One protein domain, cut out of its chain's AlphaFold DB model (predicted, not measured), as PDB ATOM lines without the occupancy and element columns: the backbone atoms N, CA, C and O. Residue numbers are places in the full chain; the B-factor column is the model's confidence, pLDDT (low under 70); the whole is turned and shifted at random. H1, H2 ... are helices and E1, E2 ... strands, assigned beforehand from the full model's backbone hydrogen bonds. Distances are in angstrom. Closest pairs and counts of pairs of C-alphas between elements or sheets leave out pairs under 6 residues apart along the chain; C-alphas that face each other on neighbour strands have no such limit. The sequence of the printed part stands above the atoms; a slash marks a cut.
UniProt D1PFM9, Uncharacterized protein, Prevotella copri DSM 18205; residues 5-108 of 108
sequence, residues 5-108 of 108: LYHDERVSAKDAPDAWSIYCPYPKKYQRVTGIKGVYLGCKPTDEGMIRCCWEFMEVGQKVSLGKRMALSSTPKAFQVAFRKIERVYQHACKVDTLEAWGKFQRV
ATOM      1  N   LEU A   5     -18.192   8.305  38.685       96.06
ATOM      2  CA  LEU A   5     -17.561   8.589  39.964       96.06
ATOM      3  C   LEU A   5     -18.017   7.556  40.988       96.06
ATOM      4  O   LEU A   5     -19.209   7.230  41.043       96.06
ATOM      5  N   TYR A   6     -17.080   7.073  41.789       94.38
ATOM      6  CA  TYR A   6     -17.327   6.141  42.875       94.38
ATOM      7  C   TYR A   6     -16.644   6.602  44.166       94.38
ATOM      8  O   TYR A   6     -15.661   7.339  44.101       94.38
ATOM      9  N   HIS A   7     -17.188   6.176  45.304       91.69
ATOM     10  CA  HIS A   7     -16.652   6.408  46.644       91.69
ATOM     11  C   HIS A   7     -16.756   5.117  47.465       91.69
ATOM     12  O   HIS A   7     -17.853   4.567  47.615       91.69
ATOM     13  N   ASP A   8     -15.633   4.623  47.978       87.94
ATOM     14  CA  ASP A   8     -15.599   3.504  48.913       87.94
ATOM     15  C   ASP A   8     -15.738   4.006  50.354       87.94
ATOM     16  O   ASP A   8     -14.776   4.397  51.006       87.94
ATOM     17  N   GLU A   9     -16.971   3.967  50.855       78.56
ATOM     18  CA  GLU A   9     -17.324   4.378  52.218       78.56
ATOM     19  C   GLU A   9     -16.818   3.395  53.295       78.56
ATOM     20  O   GLU A   9     -16.946   3.678  54.484       78.56
ATOM     21  N   ARG A  10     -16.262   2.233  52.908       69.94
ATOM     22  CA  ARG A  10     -15.749   1.219  53.850       69.94
ATOM     23  C   ARG A  10     -14.347   1.533  54.356       69.94
ATOM     24  O   ARG A  10     -13.930   0.958  55.358       69.94
ATOM     25  N   VAL A  11     -13.619   2.402  53.663       64.31
ATOM     26  CA  VAL A  11     -12.287   2.828  54.079       64.31
ATOM     27  C   VAL A  11     -12.441   4.114  54.882       64.31
ATOM     28  O   VAL A  11     -13.114   5.042  54.432       64.31
ATOM     29  N   SER A  12     -11.855   4.190  56.084       55.94
ATOM     30  CA  SER A  12     -11.811   5.450  56.830       55.94
ATOM     31  C   SER A  12     -11.181   6.502  55.919       55.94
ATOM     32  O   SER A  12     -10.011   6.413  55.557       55.94
ATOM     33  N   ALA A  13     -11.948   7.527  55.539       52.50
ATOM     34  CA  ALA A  13     -11.511   8.588  54.618       52.50
ATOM     35  C   ALA A  13     -10.245   9.350  55.080       52.50
ATOM     36  O   ALA A  13      -9.710  10.190  54.351       52.50
ATOM     37  N   LYS A  14      -9.781   9.076  56.307       46.09
ATOM     38  CA  LYS A  14      -8.542   9.579  56.894       46.09
ATOM     39  C   LYS A  14      -7.292   8.848  56.375       46.09
ATOM     40  O   LYS A  14      -6.253   9.493  56.296       46.09
ATOM     41  N   ASP A  15      -7.411   7.584  55.962       48.84
ATOM     42  CA  ASP A  15      -6.262   6.704  55.690       48.84
ATOM     43  C   ASP A  15      -6.116   6.291  54.211       48.84
ATOM     44  O   ASP A  15      -5.068   5.781  53.823       48.84
ATOM     45  N   ALA A  16      -7.113   6.563  53.357       58.00
ATOM     46  CA  ALA A  16      -7.081   6.217  51.930       58.00
ATOM     47  C   ALA A  16      -7.196   7.450  51.012       58.00
ATOM     48  O   ALA A  16      -8.303   7.954  50.781       58.00
ATOM     49  N   PRO A  17      -6.078   7.963  50.459       54.66
ATOM     50  CA  PRO A  17      -6.088   9.034  49.454       54.66
ATOM     51  C   PRO A  17      -6.769   8.642  48.122       54.66
ATOM     52  O   PRO A  17      -6.929   9.491  47.246       54.66
ATOM     53  N   ASP A  18      -7.189   7.386  47.983       64.75
ATOM     54  CA  ASP A  18      -7.808   6.735  46.827       64.75
ATOM     55  C   ASP A  18      -9.248   6.242  47.085       64.75
ATOM     56  O   ASP A  18      -9.834   5.575  46.231       64.75
ATOM     57  N   ALA A  19      -9.869   6.623  48.212       81.94
ATOM     58  CA  ALA A  19     -11.252   6.247  48.527       81.94
ATOM     59  C   ALA A  19     -12.270   6.693  47.456       81.94
ATOM     60  O   ALA A  19     -13.378   6.159  47.400       81.94
ATOM     61  N   TRP A  20     -11.928   7.659  46.594       91.44
ATOM     62  CA  TRP A  20     -12.731   8.010  45.423       91.44
ATOM     63  C   TRP A  20     -12.081   7.530  44.134       91.44
ATOM     64  O   TRP A  20     -10.871   7.606  43.954       91.44
ATOM     65  N   SER A  21     -12.908   7.110  43.182       93.69
ATOM     66  CA  SER A  21     -12.442   6.615  41.889       93.69
ATOM     67  C   SER A  21     -13.219   7.221  40.724       93.69
ATOM     68  O   SER A  21     -14.449   7.142  40.664       93.69
ATOM     69  N   ILE A  22     -12.497   7.788  39.754       95.56
ATOM     70  CA  ILE A  22     -13.049   8.201  38.456       95.56
ATOM     71  C   ILE A  22     -12.828   7.066  37.464       95.56
ATOM     72  O   ILE A  22     -11.700   6.788  37.084       95.56
ATOM     73  N   TYR A  23     -13.902   6.429  37.012       95.75
ATOM     74  CA  TYR A  23     -13.855   5.290  36.103       95.75
ATOM     75  C   TYR A  23     -14.206   5.674  34.660       95.75
ATOM     76  O   TYR A  23     -15.301   6.178  34.375       95.75
ATOM     77  N   CYS A  24     -13.300   5.334  33.746       96.31
ATOM     78  CA  CYS A  24     -13.392   5.520  32.303       96.31
ATOM     79  C   CYS A  24     -13.485   4.143  31.612       96.31
ATOM     80  O   CYS A  24     -12.469   3.459  31.456       96.31
ATOM     81  N   PRO A  25     -14.680   3.692  31.184       94.50
ATOM     82  CA  PRO A  25     -14.827   2.383  30.547       94.50
ATOM     83  C   PRO A  25     -14.133   2.334  29.181       94.50
ATOM     84  O   PRO A  25     -14.133   3.312  28.443       94.50
ATOM     85  N   TYR A  26     -13.585   1.199  28.769       90.62
ATOM     86  CA  TYR A  26     -13.073   1.076  27.402       90.62
ATOM     87  C   TYR A  26     -14.200   0.722  26.422       90.62
ATOM     88  O   TYR A  26     -15.129  -0.000  26.793       90.62
ATOM     89  N   PRO A  27     -14.158   1.200  25.163       89.25
ATOM     90  CA  PRO A  27     -15.024   0.695  24.100       89.25
ATOM     91  C   PRO A  27     -14.939  -0.835  23.993       89.25
ATOM     92  O   PRO A  27     -13.842  -1.388  24.025       89.25
ATOM     93  N   LYS A  28     -16.071  -1.530  23.789       90.31
ATOM     94  CA  LYS A  28     -16.121  -3.011  23.718       90.31
ATOM     95  C   LYS A  28     -15.114  -3.617  22.732       90.31
ATOM     96  O   LYS A  28     -14.574  -4.683  23.005       90.31
ATOM     97  N   LYS A  29     -14.859  -2.943  21.605       89.44
ATOM     98  CA  LYS A  29     -13.867  -3.381  20.612       89.44
ATOM     99  C   LYS A  29     -12.454  -3.476  21.195       89.44
ATOM    100  O   LYS A  29     -11.754  -4.424  20.883       89.44
ATOM    101  N   TYR A  30     -12.082  -2.563  22.092       88.56
ATOM    102  CA  TYR A  30     -10.786  -2.594  22.762       88.56
ATOM    103  C   TYR A  30     -10.749  -3.614  23.881       88.56
ATOM    104  O   TYR A  30      -9.774  -4.342  23.969       88.56
ATOM    105  N   GLN A  31     -11.835  -3.767  24.643       91.81
ATOM    106  CA  GLN A  31     -11.900  -4.791  25.694       91.81
ATOM    107  C   GLN A  31     -11.620  -6.202  25.155       91.81
ATOM    108  O   GLN A  31     -10.963  -6.992  25.819       91.81
ATOM    109  N   ARG A  32     -12.094  -6.516  23.938       89.81
ATOM    110  CA  ARG A  32     -11.856  -7.816  23.282       89.81
ATOM    111  C   ARG A  32     -10.395  -8.051  22.903       89.81
ATOM    112  O   ARG A  32      -9.972  -9.195  22.869       89.81
ATOM    113  N   VAL A  33      -9.671  -6.983  22.580       91.12
ATOM    114  CA  VAL A  33      -8.277  -7.054  22.120       91.12
ATOM    115  C   VAL A  33      -7.316  -6.994  23.302       91.12
ATOM    116  O   VAL A  33      -6.342  -7.732  23.336       91.12
ATOM    117  N   THR A  34      -7.584  -6.121  24.273       90.50
ATOM    118  CA  THR A  34      -6.664  -5.847  25.382       90.50
ATOM    119  C   THR A  34      -6.978  -6.636  26.646       90.50
ATOM    120  O   THR A  34      -6.165  -6.644  27.559       90.50
ATOM    121  N   GLY A  35      -8.174  -7.221  26.763       93.19
ATOM    122  CA  GLY A  35      -8.656  -7.788  28.025       93.19
ATOM    123  C   GLY A  35      -8.973  -6.734  29.096       93.19
ATOM    124  O   GLY A  35      -9.368  -7.089  30.201       93.19
ATOM    125  N   ILE A  36      -8.862  -5.436  28.788       92.19
ATOM    126  CA  ILE A  36      -9.087  -4.342  29.742       92.19
ATOM    127  C   ILE A  36     -10.511  -3.817  29.593       92.19
ATOM    128  O   ILE A  36     -10.897  -3.295  28.548       92.19
ATOM    129  N   LYS A  37     -11.293  -3.893  30.669       92.62
ATOM    130  CA  LYS A  37     -12.667  -3.386  30.763       92.62
ATOM    131  C   LYS A  37     -12.716  -1.857  30.827       92.62
ATOM    132  O   LYS A  37     -13.670  -1.236  30.351       92.62
ATOM    133  N   GLY A  38     -11.717  -1.234  31.438       93.69
ATOM    134  CA  GLY A  38     -11.559   0.215  31.523       93.69
ATOM    135  C   GLY A  38     -10.444   0.591  32.485       93.69
ATOM    136  O   GLY A  38      -9.788  -0.287  33.036       93.69
ATOM    137  N   VAL A  39     -10.273   1.886  32.712       94.00
ATOM    138  CA  VAL A  39      -9.302   2.421  33.674       94.00
ATOM    139  C   VAL A  39     -10.012   3.224  34.751       94.00
ATOM    140  O   VAL A  39     -11.087   3.781  34.503       94.00
ATOM    141  N   TYR A  40      -9.433   3.287  35.942       93.81
ATOM    142  CA  TYR A  40      -9.882   4.170  37.007       93.81
ATOM    143  C   TYR A  40      -8.725   4.990  37.566       93.81
ATOM    144  O   TYR A  40      -7.589   4.533  37.597       93.81
ATOM    145  N   LEU A  41      -9.034   6.215  37.979       93.31
ATOM    146  CA  LEU A  41      -8.124   7.105  38.686       93.31
ATOM    147  C   LEU A  41      -8.541   7.159  40.150       93.31
ATOM    148  O   LEU A  41      -9.621   7.686  40.445       93.31
ATOM    149  N   GLY A  42      -7.684   6.655  41.037       91.75
ATOM    150  CA  GLY A  42      -7.797   6.890  42.474       91.75
ATOM    151  C   GLY A  42      -7.583   8.373  42.777       91.75
ATOM    152  O   GLY A  42      -6.662   9.006  42.245       91.75
ATOM    153  N   CYS A  43      -8.463   8.966  43.576       91.50
ATOM    154  CA  CYS A  43      -8.459  10.399  43.834       91.50
ATOM    155  C   CYS A  43      -9.117  10.771  45.166       91.50
ATOM    156  O   CYS A  43      -9.796   9.969  45.807       91.50
ATOM    157  N   LYS A  44      -8.960  12.045  45.538       90.44
ATOM    158  CA  LYS A  44      -9.672  12.693  46.640       90.44
ATOM    159  C   LYS A  44     -10.238  14.040  46.173       90.44
ATOM    160  O   LYS A  44      -9.459  14.917  45.783       90.44
ATOM    161  N   PRO A  45     -11.570  14.226  46.192       91.44
ATOM    162  CA  PRO A  45     -12.187  15.525  45.954       91.44
ATOM    163  C   PRO A  45     -11.772  16.539  47.019       91.44
ATOM    164  O   PRO A  45     -11.782  16.224  48.208       91.44
ATOM    165  N   THR A  46     -11.441  17.757  46.600       90.69
ATOM    166  CA  THR A  46     -11.130  18.876  47.498       90.69
ATOM    167  C   THR A  46     -11.843  20.143  47.032       90.69
ATOM    168  O   THR A  46     -12.266  20.236  45.875       90.69
ATOM    169  N   ASP A  47     -11.966  21.134  47.914       91.31
ATOM    170  CA  ASP A  47     -12.563  22.430  47.562       91.31
ATOM    171  C   ASP A  47     -11.743  23.205  46.523       91.31
ATOM    172  O   ASP A  47     -12.303  23.964  45.735       91.31
ATOM    173  N   GLU A  48     -10.440  22.933  46.449       92.44
ATOM    174  CA  GLU A  48      -9.512  23.514  45.473       92.44
ATOM    175  C   GLU A  48      -9.404  22.696  44.176       92.44
ATOM    176  O   GLU A  48      -8.895  23.183  43.167       92.44
ATOM    177  N   GLY A  49      -9.901  21.455  44.159       91.56
ATOM    178  CA  GLY A  49      -9.851  20.605  42.976       91.56
ATOM    179  C   GLY A  49      -9.864  19.119  43.296       91.56
ATOM    180  O   GLY A  49     -10.872  18.551  43.710       91.56
ATOM    181  N   MET A  50      -8.752  18.461  42.988       91.44
ATOM    182  CA  MET A  50      -8.604  17.018  43.111       91.44
ATOM    183  C   MET A  50      -7.156  16.680  43.447       91.44
ATOM    184  O   MET A  50      -6.249  17.048  42.698       91.44
ATOM    185  N   ILE A  51      -6.955  15.905  44.508       89.44
ATOM    186  CA  ILE A  51      -5.684  15.215  44.738       89.44
ATOM    187  C   ILE A  51      -5.751  13.893  43.973       89.44
ATOM    188  O   ILE A  51      -6.720  13.141  44.104       89.44
ATOM    189  N   ARG A  52      -4.755  13.641  43.121       84.75
ATOM    190  CA  ARG A  52      -4.649  12.424  42.302       84.75
ATOM    191  C   ARG A  52      -3.733  11.417  42.991       84.75
ATOM    192  O   ARG A  52      -2.724  11.820  43.560       84.75
ATOM    193  N   CYS A  53      -4.076  10.137  42.892       83.19
ATOM    194  CA  CYS A  53      -3.192   9.027  43.227       83.19
ATOM    195  C   CYS A  53      -2.651   8.427  41.918       83.19
ATOM    196  O   CYS A  53      -1.806   9.048  41.273       83.19
ATOM    197  N   CYS A  54      -3.189   7.288  41.479       85.12
ATOM    198  CA  CYS A  54      -2.704   6.548  40.319       85.12
ATOM    199  C   CYS A  54      -3.842   6.170  39.362       85.12
ATOM    200  O   CYS A  54      -4.994   5.994  39.771       85.12
ATOM    201  N   TRP A  55      -3.495   6.038  38.080       91.31
ATOM    202  CA  TRP A  55      -4.328   5.348  37.101       91.31
ATOM    203  C   TRP A  55      -4.076   3.847  37.196       91.31
ATOM    204  O   TRP A  55      -2.934   3.403  37.106       91.31
ATOM    205  N   GLU A  56      -5.147   3.075  37.290       91.12
ATOM    206  CA  GLU A  56      -5.111   1.618  37.263       91.12
ATOM    207  C   GLU A  56      -6.095   1.081  36.227       91.12
ATOM    208  O   GLU A  56      -7.068   1.739  35.840       91.12
ATOM    209  N   PHE A  57      -5.829  -0.125  35.737       91.00
ATOM    210  CA  PHE A  57      -6.695  -0.810  34.789       91.00
ATOM    211  C   PHE A  57      -7.542  -1.858  35.501       91.00
ATOM    212  O   PHE A  57      -7.129  -2.491  36.465       91.00
ATOM    213  N   MET A  58      -8.754  -2.041  34.993       90.94
ATOM    214  CA  MET A  58      -9.655  -3.099  35.414       90.94
ATOM    215  C   MET A  58      -9.768  -4.109  34.285       90.94
ATOM    216  O   MET A  58     -10.194  -3.758  33.181       90.94
ATOM    217  N   GLU A  59      -9.436  -5.359  34.564       92.88
ATOM    218  CA  GLU A  59      -9.521  -6.435  33.583       92.88
ATOM    219  C   GLU A  59     -10.966  -6.920  33.399       92.88
ATOM    220  O   GLU A  59     -11.848  -6.774  34.257       92.88
ATOM    221  N   VAL A  60     -11.241  -7.498  32.234       89.88
ATOM    222  CA  VAL A  60     -12.500  -8.192  31.969       89.88
ATOM    223  C   VAL A  60     -12.566  -9.432  32.864       89.88
ATOM    224  O   VAL A  60     -11.681 -10.273  32.840       89.88
ATOM    225  N   GLY A  61     -13.630  -9.548  33.662       86.06
ATOM    226  CA  GLY A  61     -13.811 -10.648  34.621       86.06
ATOM    227  C   GLY A  61     -13.312 -10.340  36.037       86.06
ATOM    228  O   GLY A  61     -13.763 -10.982  36.985       86.06
ATOM    229  N   GLN A  62     -12.485  -9.306  36.213       85.12
ATOM    230  CA  GLN A  62     -12.025  -8.878  37.531       85.12
ATOM    231  C   GLN A  62     -13.182  -8.301  38.359       85.12
ATOM    232  O   GLN A  62     -13.956  -7.448  37.902       85.12
ATOM    233  N   LYS A  63     -13.292  -8.751  39.612       76.62
ATOM    234  CA  LYS A  63     -14.250  -8.228  40.594       76.62
ATOM    235  C   LYS A  63     -13.585  -7.160  41.462       76.62
ATOM    236  O   LYS A  63     -13.248  -7.416  42.611       76.62
ATOM    237  N   VAL A  64     -13.416  -5.959  40.914       77.75
ATOM    238  CA  VAL A  64     -12.997  -4.779  41.691       77.75
ATOM    239  C   VAL A  64     -14.236  -4.029  42.171       77.75
ATOM    240  O   VAL A  64     -15.098  -3.664  41.365       77.75
ATOM    241  N   SER A  65     -14.330  -3.787  43.477       83.31
ATOM    242  CA  SER A  65     -15.332  -2.883  44.046       83.31
ATOM    243  C   SER A  65     -14.730  -1.490  44.159       83.31
ATOM    244  O   SER A  65     -13.900  -1.264  45.028       83.31
ATOM    245  N   LEU A  66     -15.176  -0.555  43.317       87.56
ATOM    246  CA  LEU A  66     -14.815   0.868  43.440       87.56
ATOM    247  C   LEU A  66     -15.670   1.603  44.491       87.56
ATOM    248  O   LEU A  66     -15.580   2.819  44.623       87.56
ATOM    249  N   GLY A  67     -16.552   0.883  45.195       88.69
ATOM    250  CA  GLY A  67     -17.508   1.455  46.135       88.69
ATOM    251  C   GLY A  67     -18.827   1.884  45.489       88.69
ATOM    252  O   GLY A  67     -19.245   1.389  44.433       88.69
ATOM    253  N   LYS A  68     -19.523   2.803  46.157       91.38
ATOM    254  CA  LYS A  68     -20.843   3.293  45.761       91.38
ATOM    255  C   LYS A  68     -20.716   4.309  44.636       91.38
ATOM    256  O   LYS A  68     -19.831   5.158  44.633       91.38
ATOM    257  N   ARG A  69     -21.629   4.249  43.667       94.00
ATOM    258  CA  ARG A  69     -21.690   5.244  42.592       94.00
ATOM    259  C   ARG A  69     -22.173   6.584  43.145       94.00
ATOM    260  O   ARG A  69     -23.254   6.650  43.723       94.00
ATOM    261  N   MET A  70     -21.422   7.642  42.866       95.31
ATOM    262  CA  MET A  70     -21.708   8.992  43.347       95.31
ATOM    263  C   MET A  70     -22.189   9.912  42.225       95.31
ATOM    264  O   MET A  70     -21.837   9.751  41.050       95.31
ATOM    265  N   ALA A  71     -23.009  10.894  42.592       95.25
ATOM    266  CA  ALA A  71     -23.385  11.979  41.699       95.25
ATOM    267  C   ALA A  71     -22.284  13.045  41.710       95.25
ATOM    268  O   ALA A  71     -21.875  13.501  42.767       95.25
ATOM    269  N   LEU A  72     -21.835  13.508  40.540       95.06
ATOM    270  CA  LEU A  72     -20.824  14.571  40.478       95.06
ATOM    271  C   LEU A  72     -21.300  15.871  41.157       95.06
ATOM    272  O   LEU A  72     -20.502  16.647  41.659       95.06
ATOM    273  N   SER A  73     -22.609  16.120  41.190       96.44
ATOM    274  CA  SER A  73     -23.178  17.287  41.867       96.44
ATOM    275  C   SER A  73     -22.978  17.275  43.384       96.44
ATOM    276  O   SER A  73     -23.095  18.338  43.983       96.44
ATOM    277  N   SER A  74     -22.674  16.121  43.996       94.94
ATOM    278  CA  SER A  74     -22.435  16.007  45.440       94.94
ATOM    279  C   SER A  74     -20.989  16.295  45.853       94.94
ATOM    280  O   SER A  74     -20.669  16.161  47.026       94.94
ATOM    281  N   THR A  75     -20.097  16.637  44.918       94.31
ATOM    282  CA  THR A  75     -18.688  16.958  45.206       94.31
ATOM    283  C   THR A  75     -18.418  18.464  45.111       94.31
ATOM    284  O   THR A  75     -19.166  19.160  44.414       94.31
ATOM    285  N   PRO A  76     -17.314  18.976  45.686       95.75
ATOM    286  CA  PRO A  76     -16.929  20.382  45.557       95.75
ATOM    287  C   PRO A  76     -16.814  20.865  44.106       95.75
ATOM    288  O   PRO A  76     -16.464  20.099  43.204       95.75
ATOM    289  N   LYS A  77     -17.093  22.150  43.859       97.06
ATOM    290  CA  LYS A  77     -17.160  22.718  42.496       97.06
ATOM    291  C   LYS A  77     -15.848  22.581  41.727       97.06
ATOM    292  O   LYS A  77     -15.893  22.240  40.544       97.06
ATOM    293  N   ALA A  78     -14.707  22.794  42.376       95.56
ATOM    294  CA  ALA A  78     -13.407  22.665  41.729       95.56
ATOM    295  C   ALA A  78     -13.131  21.219  41.274       95.56
ATOM    296  O   ALA A  78     -12.707  21.004  40.136       95.56
ATOM    297  N   PHE A  79     -13.490  20.216  42.087       95.69
ATOM    298  CA  PHE A  79     -13.456  18.812  41.662       95.69
ATOM    299  C   PHE A  79     -14.327  18.569  40.422       95.69
ATOM    300  O   PHE A  79     -13.898  17.902  39.481       95.69
ATOM    301  N   GLN A  80     -15.535  19.146  40.371       97.06
ATOM    302  CA  GLN A  80     -16.422  18.995  39.207       97.06
ATOM    303  C   GLN A  80     -15.775  19.517  37.918       97.06
ATOM    304  O   GLN A  80     -15.961  18.923  36.853       97.06
ATOM    305  N   VAL A  81     -15.008  20.609  37.998       96.50
ATOM    306  CA  VAL A  81     -14.254  21.153  36.858       96.50
ATOM    307  C   VAL A  81     -13.167  20.171  36.413       96.50
ATOM    308  O   VAL A  81     -13.089  19.855  35.221       96.50
ATOM    309  N   ALA A  82     -12.385  19.631  37.354       94.56
ATOM    310  CA  ALA A  82     -11.349  18.640  37.064       94.56
ATOM    311  C   ALA A  82     -11.937  17.364  36.431       94.56
ATOM    312  O   ALA A  82     -11.487  16.935  35.366       94.56
ATOM    313  N   PHE A  83     -13.012  16.818  37.009       96.31
ATOM    314  CA  PHE A  83     -13.727  15.659  36.470       96.31
ATOM    315  C   PHE A  83     -14.211  15.904  35.036       96.31
ATOM    316  O   PHE A  83     -14.001  15.075  34.152       96.31
ATOM    317  N   ARG A  84     -14.839  17.057  34.771       96.50
ATOM    318  CA  ARG A  84     -15.358  17.391  33.433       96.50
ATOM    319  C   ARG A  84     -14.250  17.550  32.397       96.50
ATOM    320  O   ARG A  84     -14.481  17.259  31.224       96.50
ATOM    321  N   LYS A  85     -13.052  17.989  32.800       95.56
ATOM    322  CA  LYS A  85     -11.878  18.014  31.917       95.56
ATOM    323  C   LYS A  85     -11.486  16.594  31.502       95.56
ATOM    324  O   LYS A  85     -11.348  16.351  30.304       95.56
ATOM    325  N   ILE A  86     -11.383  15.668  32.459       95.75
ATOM    326  CA  ILE A  86     -11.103  14.245  32.194       95.75
ATOM    327  C   ILE A  86     -12.167  13.668  31.258       95.75
ATOM    328  O   ILE A  86     -11.842  13.103  30.216       95.75
ATOM    329  N   GLU A  87     -13.443  13.875  31.593       96.50
ATOM    330  CA  GLU A  87     -14.570  13.377  30.810       96.50
ATOM    331  C   GLU A  87     -14.541  13.892  29.370       96.50
ATOM    332  O   GLU A  87     -14.715  13.105  28.441       96.50
ATOM    333  N   ARG A  88     -14.266  15.183  29.163       96.81
ATOM    334  CA  ARG A  88     -14.177  15.775  27.824       96.81
ATOM    335  C   ARG A  88     -13.073  15.133  26.988       96.81
ATOM    336  O   ARG A  88     -13.322  14.777  25.837       96.81
ATOM    337  N   VAL A  89     -11.869  14.985  27.546       96.38
ATOM    338  CA  VAL A  89     -10.726  14.402  26.822       96.38
ATOM    339  C   VAL A  89     -10.994  12.934  26.493       96.38
ATOM    340  O   VAL A  89     -10.821  12.519  25.350       96.38
ATOM    341  N   TYR A  90     -11.503  12.169  27.458       96.19
ATOM    342  CA  TYR A  90     -11.874  10.771  27.260       96.19
ATOM    343  C   TYR A  90     -12.980  10.600  26.206       96.19
ATOM    344  O   TYR A  90     -12.871   9.756  25.316       96.19
ATOM    345  N   GLN A  91     -14.045  11.406  26.264       95.12
ATOM    346  CA  GLN A  91     -15.134  11.339  25.287       95.12
ATOM    347  C   GLN A  91     -14.651  11.698  23.881       95.12
ATOM    348  O   GLN A  91     -15.077  11.064  22.915       95.12
ATOM    349  N   HIS A  92     -13.747  12.672  23.763       95.69
ATOM    350  CA  HIS A  92     -13.117  13.011  22.494       95.69
ATOM    351  C   HIS A  92     -12.285  11.843  21.948       95.69
ATOM    352  O   HIS A  92     -12.472  11.468  20.790       95.69
ATOM    353  N   ALA A  93     -11.455  11.209  22.786       94.75
ATOM    354  CA  ALA A  93     -10.687  10.021  22.406       94.75
ATOM    355  C   ALA A  93     -11.593   8.878  21.933       94.75
ATOM    356  O   ALA A  93     -11.364   8.312  20.873       94.75
ATOM    357  N   CYS A  94     -12.693   8.618  22.642       92.75
ATOM    358  CA  CYS A  94     -13.663   7.599  22.242       92.75
ATOM    359  C   CYS A  94     -14.392   7.915  20.928       92.75
ATOM    360  O   CYS A  94     -14.862   6.990  20.268       92.75
ATOM    361  N   LYS A  95     -14.569   9.199  20.595       93.81
ATOM    362  CA  LYS A  95     -15.297   9.642  19.398       93.81
ATOM    363  C   LYS A  95     -14.417   9.601  18.152       93.81
ATOM    364  O   LYS A  95     -14.873   9.129  17.120       93.81
ATOM    365  N   VAL A  96     -13.213  10.164  18.243       95.31
ATOM    366  CA  VAL A  96     -12.299  10.329  17.098       95.31
ATOM    367  C   VAL A  96     -11.420   9.100  16.909       95.31
ATOM    368  O   VAL A  96     -11.114   8.736  15.783       95.31
ATOM    369  N   ASP A  97     -11.073   8.443  18.015       92.50
ATOM    370  CA  ASP A  97     -10.456   7.126  18.023       92.50
ATOM    371  C   ASP A  97      -9.104   7.028  17.298       92.50
ATOM    372  O   ASP A  97      -8.800   6.060  16.608       92.50
ATOM    373  N   THR A  98      -8.273   8.052  17.480       94.62
ATOM    374  CA  THR A  98      -6.911   8.117  16.939       94.62
ATOM    375  C   THR A  98      -5.871   7.947  18.040       94.62
ATOM    376  O   THR A  98      -6.116   8.285  19.202       94.62
ATOM    377  N   LEU A  99      -4.671   7.486  17.668       92.38
ATOM    378  CA  LEU A  99      -3.525   7.399  18.584       92.38
ATOM    379  C   LEU A  99      -3.239   8.739  19.273       92.38
ATOM    380  O   LEU A  99      -2.962   8.772  20.467       92.38
ATOM    381  N   GLU A 100      -3.372   9.852  18.549       95.25
ATOM    382  CA  GLU A 100      -3.178  11.191  19.108       95.25
ATOM    383  C   GLU A 100      -4.202  11.511  20.208       95.25
ATOM    384  O   GLU A 100      -3.841  12.021  21.272       95.25
ATOM    385  N   ALA A 101      -5.482  11.195  19.984       94.94
ATOM    386  CA  ALA A 101      -6.540  11.473  20.949       94.94
ATOM    387  C   ALA A 101      -6.416  10.587  22.199       94.94
ATOM    388  O   ALA A 101      -6.557  11.077  23.323       94.94
ATOM    389  N   TRP A 102      -6.068   9.309  22.022       92.62
ATOM    390  CA  TRP A 102      -5.763   8.406  23.134       92.62
ATOM    391  C   TRP A 102      -4.495   8.828  23.892       92.62
ATOM    392  O   TRP A 102      -4.500   8.835  25.121       92.62
ATOM    393  N   GLY A 103      -3.459   9.300  23.194       93.62
ATOM    394  CA  GLY A 103      -2.255   9.860  23.812       93.62
ATOM    395  C   GLY A 103      -2.521  11.150  24.598       93.62
ATOM    396  O   GLY A 103      -1.875  11.415  25.610       93.62
ATOM    397  N   LYS A 104      -3.502  11.969  24.189       94.56
ATOM    398  CA  LYS A 104      -3.985  13.098  25.008       94.56
ATOM    399  C   LYS A 104      -4.652  12.608  26.290       94.56
ATOM    400  O   LYS A 104      -4.363  13.171  27.336       94.56
ATOM    401  N   PHE A 105      -5.490  11.572  26.222       93.50
ATOM    402  CA  PHE A 105      -6.135  10.996  27.407       93.50
ATOM    403  C   PHE A 105      -5.130  10.386  28.395       93.50
ATOM    404  O   PHE A 105      -5.258  10.619  29.589       93.50
ATOM    405  N   GLN A 106      -4.090   9.700  27.916       89.50
ATOM    406  CA  GLN A 106      -3.032   9.134  28.771       89.50
ATOM    407  C   GLN A 106      -2.239  10.183  29.569       89.50
ATOM    408  O   GLN A 106      -1.622   9.847  30.572       89.50
ATOM    409  N   ARG A 107      -2.238  11.446  29.126       89.38
ATOM    410  CA  ARG A 107      -1.536  12.562  29.785       89.38
ATOM    411  C   ARG A 107      -2.421  13.358  30.750       89.38
ATOM    412  O   ARG A 107      -1.982  14.390  31.260       89.38
ATOM    413  N   VAL A 108      -3.672  12.934  30.943       87.50
ATOM    414  CA  VAL A 108      -4.629  13.553  31.875       87.50
ATOM    415  C   VAL A 108      -4.382  13.071  33.295       87.50
ATOM    416  O   VAL A 108      -4.413  13.945  34.188       87.50
TER     417      VAL A 108
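Overview. This is residues 5 to 108 of the 108 residues of an uncharacterized protein of Prevotella copri DSM 18205 (UniProt D1PFM9). A strongly twisted sheet of five strands has one long helix, H2, along one face, making two layers, helix on one face of a sheet. The long hairpin E3-E4 reaches the start of H2 with its turn, H3 folds back beside the later part of H2, and H1 only grazes the sheet beside the start of E3. The printed part has 104 residues, with E1 E2 H1 E3 E4 E5 H2 H3 along the chain; the sheet's order is E4 E3 E2 E1 E5, antiparallel, and the class is mixed. It is compact, with a radius of gyration of the C-alphas of 14.0 A, and spans 38 by 29 by 20 A.

Arrangement. E3, residues 36 to 46, and E4, residues 49 to 59, form a hairpin, with N 42 and O 54 3.0 A apart; E4 bends by 62 degrees at residue 53. E2, residues 20 to 25, is antiparallel to E3, with N 41 and O 22 at 2.9 A. E1, residues 5 to 7, forms a hairpin with E2, with N 6 and O 21 at 2.9 A, and E5, residues 68 to 70, is its other neighbour, with N 68 and O 7 at 2.8 A. H2, residues 77 to 96, is on the sheet at a height of 8.4 A, and its closest C-alphas to E4 are those of Phe 79 and Gly 49, 4.2 A apart. It lies only just over E3, with 3 C-alphas falling on that strand, and runs along the strands at 14 degrees on the local plane. H3, residues 99 to 106, touches residues 86 to 94 of H2, closest at the C-alphas of Ala 101 and Ala 93, 4.6 A; this helical hairpin runs opposite ways at a shallow tilt of 22 degrees. H1, residues 28 to 34, only grazes the sheet, with C-alphas of Gln 31 and Lys 37 its closest to E3, 5.3 A apart, and is apart from H2. In H2 and H3 every O i to N i+4 pair is within hydrogen-bond range; in H1, 2 of 3 are.

Along the chain. E1 begins at C-alpha 5 (-17.561, 8.589, 39.964), and H3 ends at C-alpha 106 (-3.032, 9.134, 28.771). E3 is 29.3 A long, E4 28.6 A, H2 28.7 A and E2 16.0 A.

Size, cuts and confidence. The C-alphas of Ser 12 and Thr 98 are farthest apart, 40.3 A. The printed part has no cut; the link E1 to E2 is long, and residues 10 to 18 are under 70 in pLDDT.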